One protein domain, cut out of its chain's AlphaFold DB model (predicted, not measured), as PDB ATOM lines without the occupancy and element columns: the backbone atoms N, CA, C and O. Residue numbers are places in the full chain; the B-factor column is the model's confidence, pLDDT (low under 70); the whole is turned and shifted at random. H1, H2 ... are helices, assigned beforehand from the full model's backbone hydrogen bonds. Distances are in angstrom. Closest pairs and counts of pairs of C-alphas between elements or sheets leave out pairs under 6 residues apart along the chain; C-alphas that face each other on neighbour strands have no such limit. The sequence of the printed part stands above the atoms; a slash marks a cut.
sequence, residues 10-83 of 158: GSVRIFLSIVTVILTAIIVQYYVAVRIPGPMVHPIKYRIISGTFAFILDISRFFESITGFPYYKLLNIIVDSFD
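What this domain is: This is residues 10 to 83 of the 158 residues of the protein "Hypothetical protein" of Rotaria magnacalcarata (UniProt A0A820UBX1). Two long helices make a lopsided T: H1 sticks out as an arm with residues 10 to 26 and meets the side of H2 with its last residues, while the short helix H3 folds back on the other side of H2. The shape is open, and H1 meets neither the far end of H2 nor H3. The printed part has 74 residues with three named helices, H1, H2 and H3 in that order, and no named strand; the class is all helix. The whole is loose, with a radius of gyration of the C-alphas of 16.4 A, and flat, spanning 46 by 41 by 19 A.

Where its parts are: Find C-alpha 10 at (313.823, 79.382, 82.411); from there H1, residues 10 to 32, runs 32.8 A to C-alpha 32 at (296.186, 60.133, 102.259). After a short link, look for H2 at residues 43 to 67, 36.0 A long. A tight link then leads to H3, residues 71 to 81, which ends at C-alpha 81 at (279.892, 76.367, 108.776).

How they stand to each other: Look first at Tyr 31 and Gly 51, whose C-alphas, 4.2 A apart, are the closest of H1 and H2. These helices touch through residues 30 to 32 of H1 and 47 to 55 of H2. They run opposite ways at a steep tilt of 69 degrees, only just short of about perpendicular. Farther along, residues 56 to 64 of H2 touch H3; the closest C-alphas are those of Ser 60 and Tyr 71, 4.8 A apart. H2 and H3 run opposite ways at a steep tilt of 53 degrees. H1 and H3 are apart. In H1, H2 and H3, every O i to N i+4 pair is within hydrogen-bond range.

The domain as a whole: The C-alphas farthest apart are those of Gly 10 and Gly 38, at 48.0 A. Without residues 10 to 26, which stand free, the body spans 40 by 26 by 16 A. The printed part has no cut and no long link. In the B-factor column the mean pLDDT of the printed part is 89.4, and no printed residue is under 70.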
ATOM      1  N   GLY A  10     314.585  80.568  82.807       84.56
ATOM      2  CA  GLY A  10     313.823  79.382  82.411       84.56
ATOM      3  C   GLY A  10     314.172  78.148  83.247       84.56
ATOM      4  O   GLY A  10     313.280  77.511  83.802       84.56
ATOM      5  N   SER A  11     315.462  77.851  83.411       84.31
ATOM      6  CA  SER A  11     315.932  76.717  84.220       84.31
ATOM      7  C   SER A  11     315.562  76.869  85.698       84.31
ATOM      8  O   SER A  11     315.151  75.896  86.324       84.31
ATOM      9  N   VAL A  12     315.634  78.091  86.240       88.38
ATOM     10  CA  VAL A  12     315.217  78.379  87.624       88.38
ATOM     11  C   VAL A  12     313.715  78.144  87.806       88.38
ATOM     12  O   VAL A  12     313.314  77.506  88.775       88.38
ATOM     13  N   ARG A  13     312.875  78.601  86.869       91.56
ATOM     14  CA  ARG A  13     311.419  78.386  86.942       91.56
ATOM     15  C   ARG A  13     311.055  76.906  86.884       91.56
ATOM     16  O   ARG A  13     310.271  76.460  87.710       91.56
ATOM     17  N   ILE A  14     311.659  76.150  85.965       93.12
ATOM     18  CA  ILE A  14     311.429  74.701  85.846       93.12
ATOM     19  C   ILE A  14     311.815  73.991  87.145       93.12
ATOM     20  O   ILE A  14     311.038  73.194  87.664       93.12
ATOM     21  N   PHE A  15     312.984  74.317  87.700       93.06
ATOM     22  CA  PHE A  15     313.434  73.752  88.967       93.06
ATOM     23  C   PHE A  15     312.450  74.045  90.109       93.06
ATOM     24  O   PHE A  15     312.026  73.122  90.801       93.06
ATOM     25  N   LEU A  16     312.022  75.302  90.266       93.62
ATOM     26  CA  LEU A  16     311.043  75.688  91.290       93.62
ATOM     27  C   LEU A  16     309.699  74.968  91.111       93.62
ATOM     28  O   LEU A  16     309.101  74.535  92.096       93.62
ATOM     29  N   SER A  17     309.237  74.792  89.871       94.06
ATOM     30  CA  SER A  17     308.021  74.030  89.576       94.06
ATOM     31  C   SER A  17     308.150  72.564  89.988       94.06
ATOM     32  O   SER A  17     307.253  72.047  90.648       94.06
ATOM     33  N   ILE A  18     309.269  71.905  89.669       95.75
ATOM     34  CA  ILE A  18     309.514  70.509  90.063       95.75
ATOM     35  C   ILE A  18     309.530  70.374  91.587       95.75
ATOM     36  O   ILE A  18     308.846  69.508  92.132       95.75
ATOM     37  N   VAL A  19     310.254  71.255  92.284       95.56
ATOM     38  CA  VAL A  19     310.306  71.261  93.756       95.56
ATOM     39  C   VAL A  19     308.907  71.436  94.348       95.56
ATOM     40  O   VAL A  19     308.524  70.692  95.246       95.56
ATOM     41  N   THR A  20     308.111  72.357  93.804       94.88
ATOM     42  CA  THR A  20     306.732  72.603  94.259       94.88
ATOM     43  C   THR A  20     305.851  71.367  94.085       94.88
ATOM     44  O   THR A  20     305.103  71.010  94.996       94.88
ATOM     45  N   VAL A  21     305.957  70.677  92.945       95.94
ATOM     46  CA  VAL A  21     305.199  69.446  92.676       95.94
ATOM     47  C   VAL A  21     305.590  68.339  93.654       95.94
ATOM     48  O   VAL A  21     304.708  67.703  94.227       95.94
ATOM     49  N   ILE A  22     306.889  68.137  93.900       95.38
ATOM     50  CA  ILE A  22     307.378  67.110  94.833       95.38
ATOM     51  C   ILE A  22     306.902  67.400  96.260       95.38
ATOM     52  O   ILE A  22     306.370  66.509  96.919       95.38
ATOM     53  N   LEU A  23     307.041  68.642  96.731       93.38
ATOM     54  CA  LEU A  23     306.585  69.035  98.067       93.38
ATOM     55  C   LEU A  23     305.073  68.846  98.221       93.38
ATOM     56  O   LEU A  23     304.622  68.272  99.210       93.38
ATOM     57  N   THR A  24     304.297  69.255  97.216       90.56
ATOM     58  CA  THR A  24     302.842  69.052  97.206       90.56
ATOM     59  C   THR A  24     302.498  67.564  97.263       90.56
ATOM     60  O   THR A  24     301.645  67.170  98.052       90.56
ATOM     61  N   ALA A  25     303.191  66.718  96.494       91.12
ATOM     62  CA  ALA A  25     302.969  65.275  96.506       91.12
ATOM     63  C   ALA A  25     303.280  64.648  97.875       91.12
ATOM     64  O   ALA A  25     302.512  63.809  98.339       91.12
ATOM     65  N   ILE A  26     304.354  65.074  98.548       90.56
ATOM     66  CA  ILE A  26     304.699  64.607  99.902       90.56
ATOM     67  C   ILE A  26     303.612  65.002 100.908       90.56
ATOM     68  O   ILE A  26     303.187  64.169 101.708       90.56
ATOM     69  N   ILE A  27     303.127  66.245 100.845       88.19
ATOM     70  CA  ILE A  27     302.059  66.739 101.723       88.19
ATOM     71  C   ILE A  27     300.759  65.961 101.479       88.19
ATOM     72  O   ILE A  27     300.138  65.479 102.423       88.19
ATOM     73  N   VAL A  28     300.360  65.779 100.218       87.25
ATOM     74  CA  VAL A  28     299.170  64.987  99.868       87.25
ATOM     75  C   VAL A  28     299.324  63.545 100.350       87.25
ATOM     76  O   VAL A  28     298.400  62.991 100.945       87.25
ATOM     77  N   GLN A  29     300.500  62.946 100.151       87.25
ATOM     78  CA  GLN A  29     300.782  61.594 100.615       87.25
ATOM     79  C   GLN A  29     300.654  61.491 102.135       87.25
ATOM     80  O   GLN A  29     300.054  60.531 102.603       87.25
ATOM     81  N   TYR A  30     301.147  62.463 102.906       88.25
ATOM     82  CA  TYR A  30     300.998  62.480 104.365       88.25
ATOM     83  C   TYR A  30     299.525  62.371 104.793       88.25
ATOM     84  O   TYR A  30     299.189  61.523 105.621       88.25
ATOM     85  N   TYR A  31     298.627  63.135 104.161       87.81
ATOM     86  CA  TYR A  31     297.200  63.118 104.504       87.81
ATOM     87  C   TYR A  31     296.444  61.893 103.971       87.81
ATOM     88  O   TYR A  31     295.480  61.448 104.590       87.81
ATOM     89  N   VAL A  32     296.867  61.300 102.853       87.69
ATOM     90  CA  VAL A  32     296.186  60.133 102.259       87.69
ATOM     91  C   VAL A  32     296.772  58.804 102.762       87.69
ATOM     92  O   VAL A  32     296.104  57.771 102.704       87.69
ATOM     93  N   ALA A  33     297.981  58.788 103.332       85.25
ATOM     94  CA  ALA A  33     298.680  57.577 103.779       85.25
ATOM     95  C   ALA A  33     298.207  57.011 105.132       85.25
ATOM     96  O   ALA A  33     298.812  56.060 105.631       85.25
ATOM     97  N   VAL A  34     297.106  57.518 105.700       82.06
ATOM     98  CA  VAL A  34     296.531  57.033 106.969       82.06
ATOM     99  C   VAL A  34     296.398  55.505 106.968       82.06
ATOM    100  O   VAL A  34     295.952  54.899 105.987       82.06
ATOM    101  N   ARG A  35     296.814  54.856 108.061       84.00
ATOM    102  CA  ARG A  35     296.652  53.405 108.213       84.00
ATOM    103  C   ARG A  35     295.167  53.079 108.304       84.00
ATOM    104  O   ARG A  35     294.454  53.636 109.129       84.00
ATOM    105  N   ILE A  36     294.717  52.174 107.446       84.81
ATOM    106  CA  ILE A  36     293.322  51.747 107.400       84.81
ATOM    107  C   ILE A  36     293.132  50.624 108.426       84.81
ATOM    108  O   ILE A  36     293.847  49.622 108.336       84.81
ATOM    109  N   PRO A  37     292.206  50.760 109.392       83.06
ATOM    110  CA  PRO A  37     291.873  49.667 110.293       83.06
ATOM    111  C   PRO A  37     291.115  48.569 109.534       83.06
ATOM    112  O   PRO A  37     289.956  48.739 109.166       83.06
ATOM    113  N   GLY A  38     291.786  47.440 109.303       85.19
ATOM    114  CA  GLY A  38     291.190  46.224 108.745       85.19
ATOM    115  C   GLY A  38     290.722  46.315 107.282       85.19
ATOM    116  O   GLY A  38     290.956  47.313 106.592       85.19
ATOM    117  N   PRO A  39     290.081  45.248 106.772       89.19
ATOM    118  CA  PRO A  39     289.517  45.229 105.427       89.19
ATOM    119  C   PRO A  39     288.305  46.169 105.352       89.19
ATOM    120  O   PRO A  39     287.279  45.923 105.981       89.19
ATOM    121  N   MET A  40     288.406  47.240 104.561       85.38
ATOM    122  CA  MET A  40     287.283  48.131 104.251       85.38
ATOM    123  C   MET A  40     286.860  47.982 102.794       85.38
ATOM    124  O   MET A  40     287.709  47.891 101.909       85.38
ATOM    125  N   VAL A  41     285.554  48.078 102.528       91.19
ATOM    126  CA  VAL A  41     284.997  48.074 101.161       91.19
ATOM    127  C   VAL A  41     285.475  49.292 100.353       91.19
ATOM    128  O   VAL A  41     285.716  49.200  99.150       91.19
ATOM    129  N   HIS A  42     285.653  50.448 101.006       89.69
ATOM    130  CA  HIS A  42     286.011  51.710 100.348       89.69
ATOM    131  C   HIS A  42     287.197  52.426 101.023       89.69
ATOM    132  O   HIS A  42     287.026  53.495 101.617       89.69
ATOM    133  N   PRO A  43     288.425  51.891 100.896       89.12
ATOM    134  CA  PRO A  43     289.610  52.406 101.584       89.12
ATOM    135  C   PRO A  43     289.964  53.853 101.204       89.12
ATOM    136  O   PRO A  43     290.410  54.631 102.043       89.12
ATOM    137  N   ILE A  44     289.746  54.238  99.943       87.75
ATOM    138  CA  ILE A  44     290.068  55.585  99.447       87.75
ATOM    139  C   ILE A  44     289.155  56.641 100.082       87.75
ATOM    140  O   ILE A  44     289.643  57.692 100.491       87.75
ATOM    141  N   LYS A  45     287.854  56.353 100.237       88.00
ATOM    142  CA  LYS A  45     286.910  57.275 100.892       88.00
ATOM    143  C   LYS A  45     287.342  57.562 102.331       88.00
ATOM    144  O   LYS A  45     287.392  58.719 102.733       88.00
ATOM    145  N   TYR A  46     287.736  56.522 103.068       88.81
ATOM    146  CA  TYR A  46     288.242  56.666 104.432       88.81
ATOM    147  C   TYR A  46     289.505  57.533 104.500       88.81
ATOM    148  O   TYR A  46     289.592  58.426 105.344       88.81
ATOM    149  N   ARG A  47     290.470  57.307 103.595       89.75
ATOM    150  CA  ARG A  47     291.707  58.103 103.521       89.75
ATOM    151  C   ARG A  47     291.424  59.577 103.234       89.75
ATOM    152  O   ARG A  47     292.007  60.427 103.889       89.75
ATOM    153  N   ILE A  48     290.517  59.882 102.303       89.25
ATOM    154  CA  ILE A  48     290.149  61.267 101.969       89.25
ATOM    155  C   ILE A  48     289.484  61.961 103.162       89.25
ATOM    156  O   ILE A  48     289.860  63.084 103.493       89.25
ATOM    157  N   ILE A  49     288.535  61.298 103.829       87.19
ATOM    158  CA  ILE A  49     287.845  61.867 104.997       87.19
ATOM    159  C   ILE A  49     288.846  62.095 106.136       87.19
ATOM    160  O   ILE A  49     288.961  63.208 106.643       87.19
ATOM    161  N   SER A  50     289.625  61.071 106.492       88.31
ATOM    162  CA  SER A  50     290.606  61.149 107.583       88.31
ATOM    163  C   SER A  50     291.699  62.180 107.299       88.31
ATOM    164  O   SER A  50     292.059  62.958 108.178       88.31
ATOM    165  N   GLY A  51     292.192  62.220 106.059       89.75
ATOM    166  CA  GLY A  51     293.181  63.191 105.605       89.75
ATOM    167  C   GLY A  51     292.660  64.621 105.651       89.75
ATOM    168  O   GLY A  51     293.365  65.505 106.122       89.75
ATOM    169  N   THR A  52     291.408  64.842 105.242       87.25
ATOM    170  CA  THR A  52     290.747  66.150 105.364       87.25
ATOM    171  C   THR A  52     290.656  66.587 106.825       87.25
ATOM    172  O   THR A  52     291.037  67.708 107.147       87.25
ATOM    173  N   PHE A  53     290.224  65.703 107.732       86.12
ATOM    174  CA  PHE A  53     290.175  66.018 109.164       86.12
ATOM    175  C   PHE A  53     291.555  66.364 109.733       86.12
ATOM    176  O   PHE A  53     291.695  67.372 110.425       86.12
ATOM    177  N   ALA A  54     292.579  65.568 109.413       89.38
ATOM    178  CA  ALA A  54     293.953  65.834 109.833       89.38
ATOM    179  C   ALA A  54     294.469  67.177 109.287       89.38
ATOM    180  O   ALA A  54     295.045  67.961 110.033       89.38
ATOM    181  N   PHE A  55     294.186  67.485 108.020       90.31
ATOM    182  CA  PHE A  55     294.572  68.748 107.399       90.31
ATOM    183  C   PHE A  55     293.941  69.960 108.091       90.31
ATOM    184  O   PHE A  55     294.643  70.919 108.403       90.31
ATOM    185  N   ILE A  56     292.634  69.915 108.376       88.94
ATOM    186  CA  ILE A  56     291.936  71.012 109.063       88.94
ATOM    187  C   ILE A  56     292.501  71.204 110.485       88.94
ATOM    188  O   ILE A  56     292.708  72.341 110.918       88.94
ATOM    189  N   LEU A  57     292.788  70.110 111.203       89.62
ATOM    190  CA  LEU A  57     293.417  70.139 112.530       89.62
ATOM    191  C   LEU A  57     294.800  70.799 112.491       89.62
ATOM    192  O   LEU A  57     295.073  71.701 113.286       89.62
ATOM    193  N   ASP A  58     295.651  70.378 111.558       92.44
ATOM    194  CA  ASP A  58     297.019  70.881 111.430       92.44
ATOM    195  C   ASP A  58     297.038  72.355 111.002       92.44
ATOM    196  O   ASP A  58     297.780  73.151 111.581       92.44
ATOM    197  N   ILE A  59     296.155  72.765 110.081       91.88
ATOM    198  CA  ILE A  59     295.972  74.181 109.728       91.88
ATOM    199  C   ILE A  59     295.517  75.006 110.927       91.88
ATOM    200  O   ILE A  59     296.003  76.119 111.121       91.88
ATOM    201  N   SER A  60     294.606  74.478 111.743       92.00
ATOM    202  CA  SER A  60     294.075  75.221 112.885       92.00
ATOM    203  C   SER A  60     295.139  75.425 113.963       92.00
ATOM    204  O   SER A  60     295.236  76.509 114.534       92.00
ATOM    205  N   ARG A  61     295.994  74.421 114.191       93.88
ATOM    206  CA  ARG A  61     297.162  74.525 115.085       93.88
ATOM    207  C   ARG A  61     298.222  75.475 114.543       93.88
ATOM    208  O   ARG A  61     298.802  76.255 115.291       93.88
ATOM    209  N   PHE A  62     298.467  75.438 113.236       94.38
ATOM    210  CA  PHE A  62     299.363  76.392 112.594       94.38
ATOM    211  C   PHE A  62     298.846  77.830 112.749       94.38
ATOM    212  O   PHE A  62     299.604  78.720 113.130       94.38
ATOM    213  N   PHE A  63     297.547  78.053 112.540       95.50
ATOM    214  CA  PHE A  63     296.917  79.356 112.743       95.50
ATOM    215  C   PHE A  63     297.041  79.841 114.192       95.50
ATOM    216  O   PHE A  63     297.411  80.994 114.424       95.50
ATOM    217  N   GLU A  64     296.793  78.965 115.165       96.75
ATOM    218  CA  GLU A  64     297.004  79.255 116.585       96.75
ATOM    219  C   GLU A  64     298.457  79.647 116.871       96.75
ATOM    220  O   GLU A  64     298.693  80.633 117.562       96.75
ATOM    221  N   SER A  65     299.436  78.953 116.280       97.38
ATOM    222  CA  SER A  65     300.859  79.251 116.497       97.38
ATOM    223  C   SER A  65     301.276  80.659 116.049       97.38
ATOM    224  O   SER A  65     302.221  81.219 116.598       97.38
ATOM    225  N   ILE A  66     300.567  81.241 115.075       97.56
ATOM    226  CA  ILE A  66     300.851  82.581 114.541       97.56
ATOM    227  C   ILE A  66     300.023  83.655 115.253       97.56
ATOM    228  O   ILE A  66     300.503  84.766 115.468       97.56
ATOM    229  N   THR A  67     298.767  83.352 115.584       97.12
ATOM    230  CA  THR A  67     297.785  84.358 116.026       97.12
ATOM    231  C   THR A  67     297.469  84.305 117.518       97.12
ATOM    232  O   THR A  67     296.897  85.252 118.052       97.12
ATOM    233  N   GLY A  68     297.781  83.196 118.189       96.12
ATOM    234  CA  GLY A  68     297.319  82.893 119.543       96.12
ATOM    235  C   GLY A  68     295.823  82.566 119.641       96.12
ATOM    236  O   GLY A  68     295.317  82.364 120.744       96.12
ATOM    237  N   PHE A  69     295.088  82.524 118.523       95.38
ATOM    238  CA  PHE A  69     293.674  82.161 118.536       95.38
ATOM    239  C   PHE A  69     293.511  80.650 118.752       95.38
ATOM    240  O   PHE A  69     294.064  79.883 117.963       95.38
ATOM    241  N   PRO A  70     292.731  80.199 119.754       94.38
ATOM    242  CA  PRO A  70     292.695  78.786 120.109       94.38
ATOM    243  C   PRO A  70     292.218  77.887 118.963       94.38
ATOM    244  O   PRO A  70     291.124  78.092 118.424       94.38
ATOM    245  N   TYR A  71     292.997  76.853 118.630       92.50
ATOM    246  CA  TYR A  71     292.749  76.027 117.440       92.50
ATOM    247  C   TYR A  71     291.363  75.360 117.454       92.50
ATOM    248  O   TYR A  71     290.689  75.298 116.428       92.50
ATOM    249  N   TYR A  72     290.889  74.910 118.619       89.81
ATOM    250  CA  TYR A  72     289.584  74.258 118.765       89.81
ATOM    251  C   TYR A  72     288.406  75.208 118.499       89.81
ATOM    252  O   TYR A  72     287.368  74.772 118.007       89.81
ATOM    253  N   LYS A  73     288.561  76.519 118.754       91.00
ATOM    254  CA  LYS A  73     287.535  77.516 118.404       91.00
ATOM    255  C   LYS A  73     287.441  77.689 116.895       91.00
ATOM    256  O   LYS A  73     286.338  77.761 116.363       91.00
ATOM    257  N   LEU A  74     288.587  77.728 116.211       89.62
ATOM    258  CA  LEU A  74     288.622  77.800 114.752       89.62
ATOM    259  C   LEU A  74     288.008  76.543 114.134       89.62
ATOM    260  O   LEU A  74     287.204  76.647 113.214       89.62
ATOM    261  N   LEU A  75     288.322  75.370 114.689       88.12
ATOM    262  CA  LEU A  75     287.724  74.108 114.265       88.12
ATOM    263  C   LEU A  75     286.208  74.110 114.398       88.12
ATOM    264  O   LEU A  75     285.538  73.747 113.437       88.12
ATOM    265  N   ASN A  76     285.669  74.566 115.531       86.50
ATOM    266  CA  ASN A  76     284.221  74.668 115.706       86.50
ATOM    267  C   ASN A  76     283.585  75.593 114.674       86.50
ATOM    268  O   ASN A  76     282.622  75.190 114.038       86.50
ATOM    269  N   ILE A  77     284.170  76.766 114.415       87.44
ATOM    270  CA  ILE A  77     283.673  77.687 113.380       87.44
ATOM    271  C   ILE A  77     283.660  77.017 112.001       87.44
ATOM    272  O   ILE A  77     282.667  77.111 111.279       87.44
ATOM    273  N   ILE A  78     284.751  76.341 111.628       85.88
ATOM    274  CA  ILE A  78     284.864  75.660 110.335       85.88
ATOM    275  C   ILE A  78     283.812  74.555 110.234       85.88
ATOM    276  O   ILE A  78     283.024  74.558 109.295       85.88
ATOM    277  N   VAL A  79     283.771  73.634 111.200       80.62
ATOM    278  CA  VAL A  79     282.852  72.485 111.193       80.62
ATOM    279  C   VAL A  79     281.395  72.948 111.208       80.62
ATOM    280  O   VAL A  79     280.604  72.471 110.399       80.62
ATOM    281  N   ASP A  80     281.056  73.925 112.049       79.25
ATOM    282  CA  ASP A  80     279.708  74.488 112.136       79.25
ATOM    283  C   ASP A  80     279.260  75.173 110.841       79.25
ATOM    284  O   ASP A  80     278.067  75.177 110.539       79.25
ATOM    285  N   SER A  81     280.193  75.742 110.072       81.88
ATOM    286  CA  SER A  81     279.892  76.367 108.776       81.88
ATOM    287  C   SER A  81     279.513  75.345 107.701       81.88
ATOM    288  O   SER A  81     278.863  75.699 106.718       81.88
ATOM    289  N   PHE A  82     279.910  74.082 107.879       73.94
ATOM    290  CA  PHE A  82     279.603  72.976 106.974       73.94
ATOM    291  C   PHE A  82     278.453  72.097 107.462       73.94
ATOM    292  O   PHE A  82     278.251  71.038 106.879       73.94
ATOM    293  N   ASP A  83     277.711  72.495 108.498       72.38
ATOM    294  CA  ASP A  83     276.572  71.728 109.002       72.38
ATOM    295  C   ASP A  83     275.263  72.154 108.296       72.38
ATOM    296  O   ASP A  83     274.598  73.101 108.736       72.38
TER     297      ASP A  83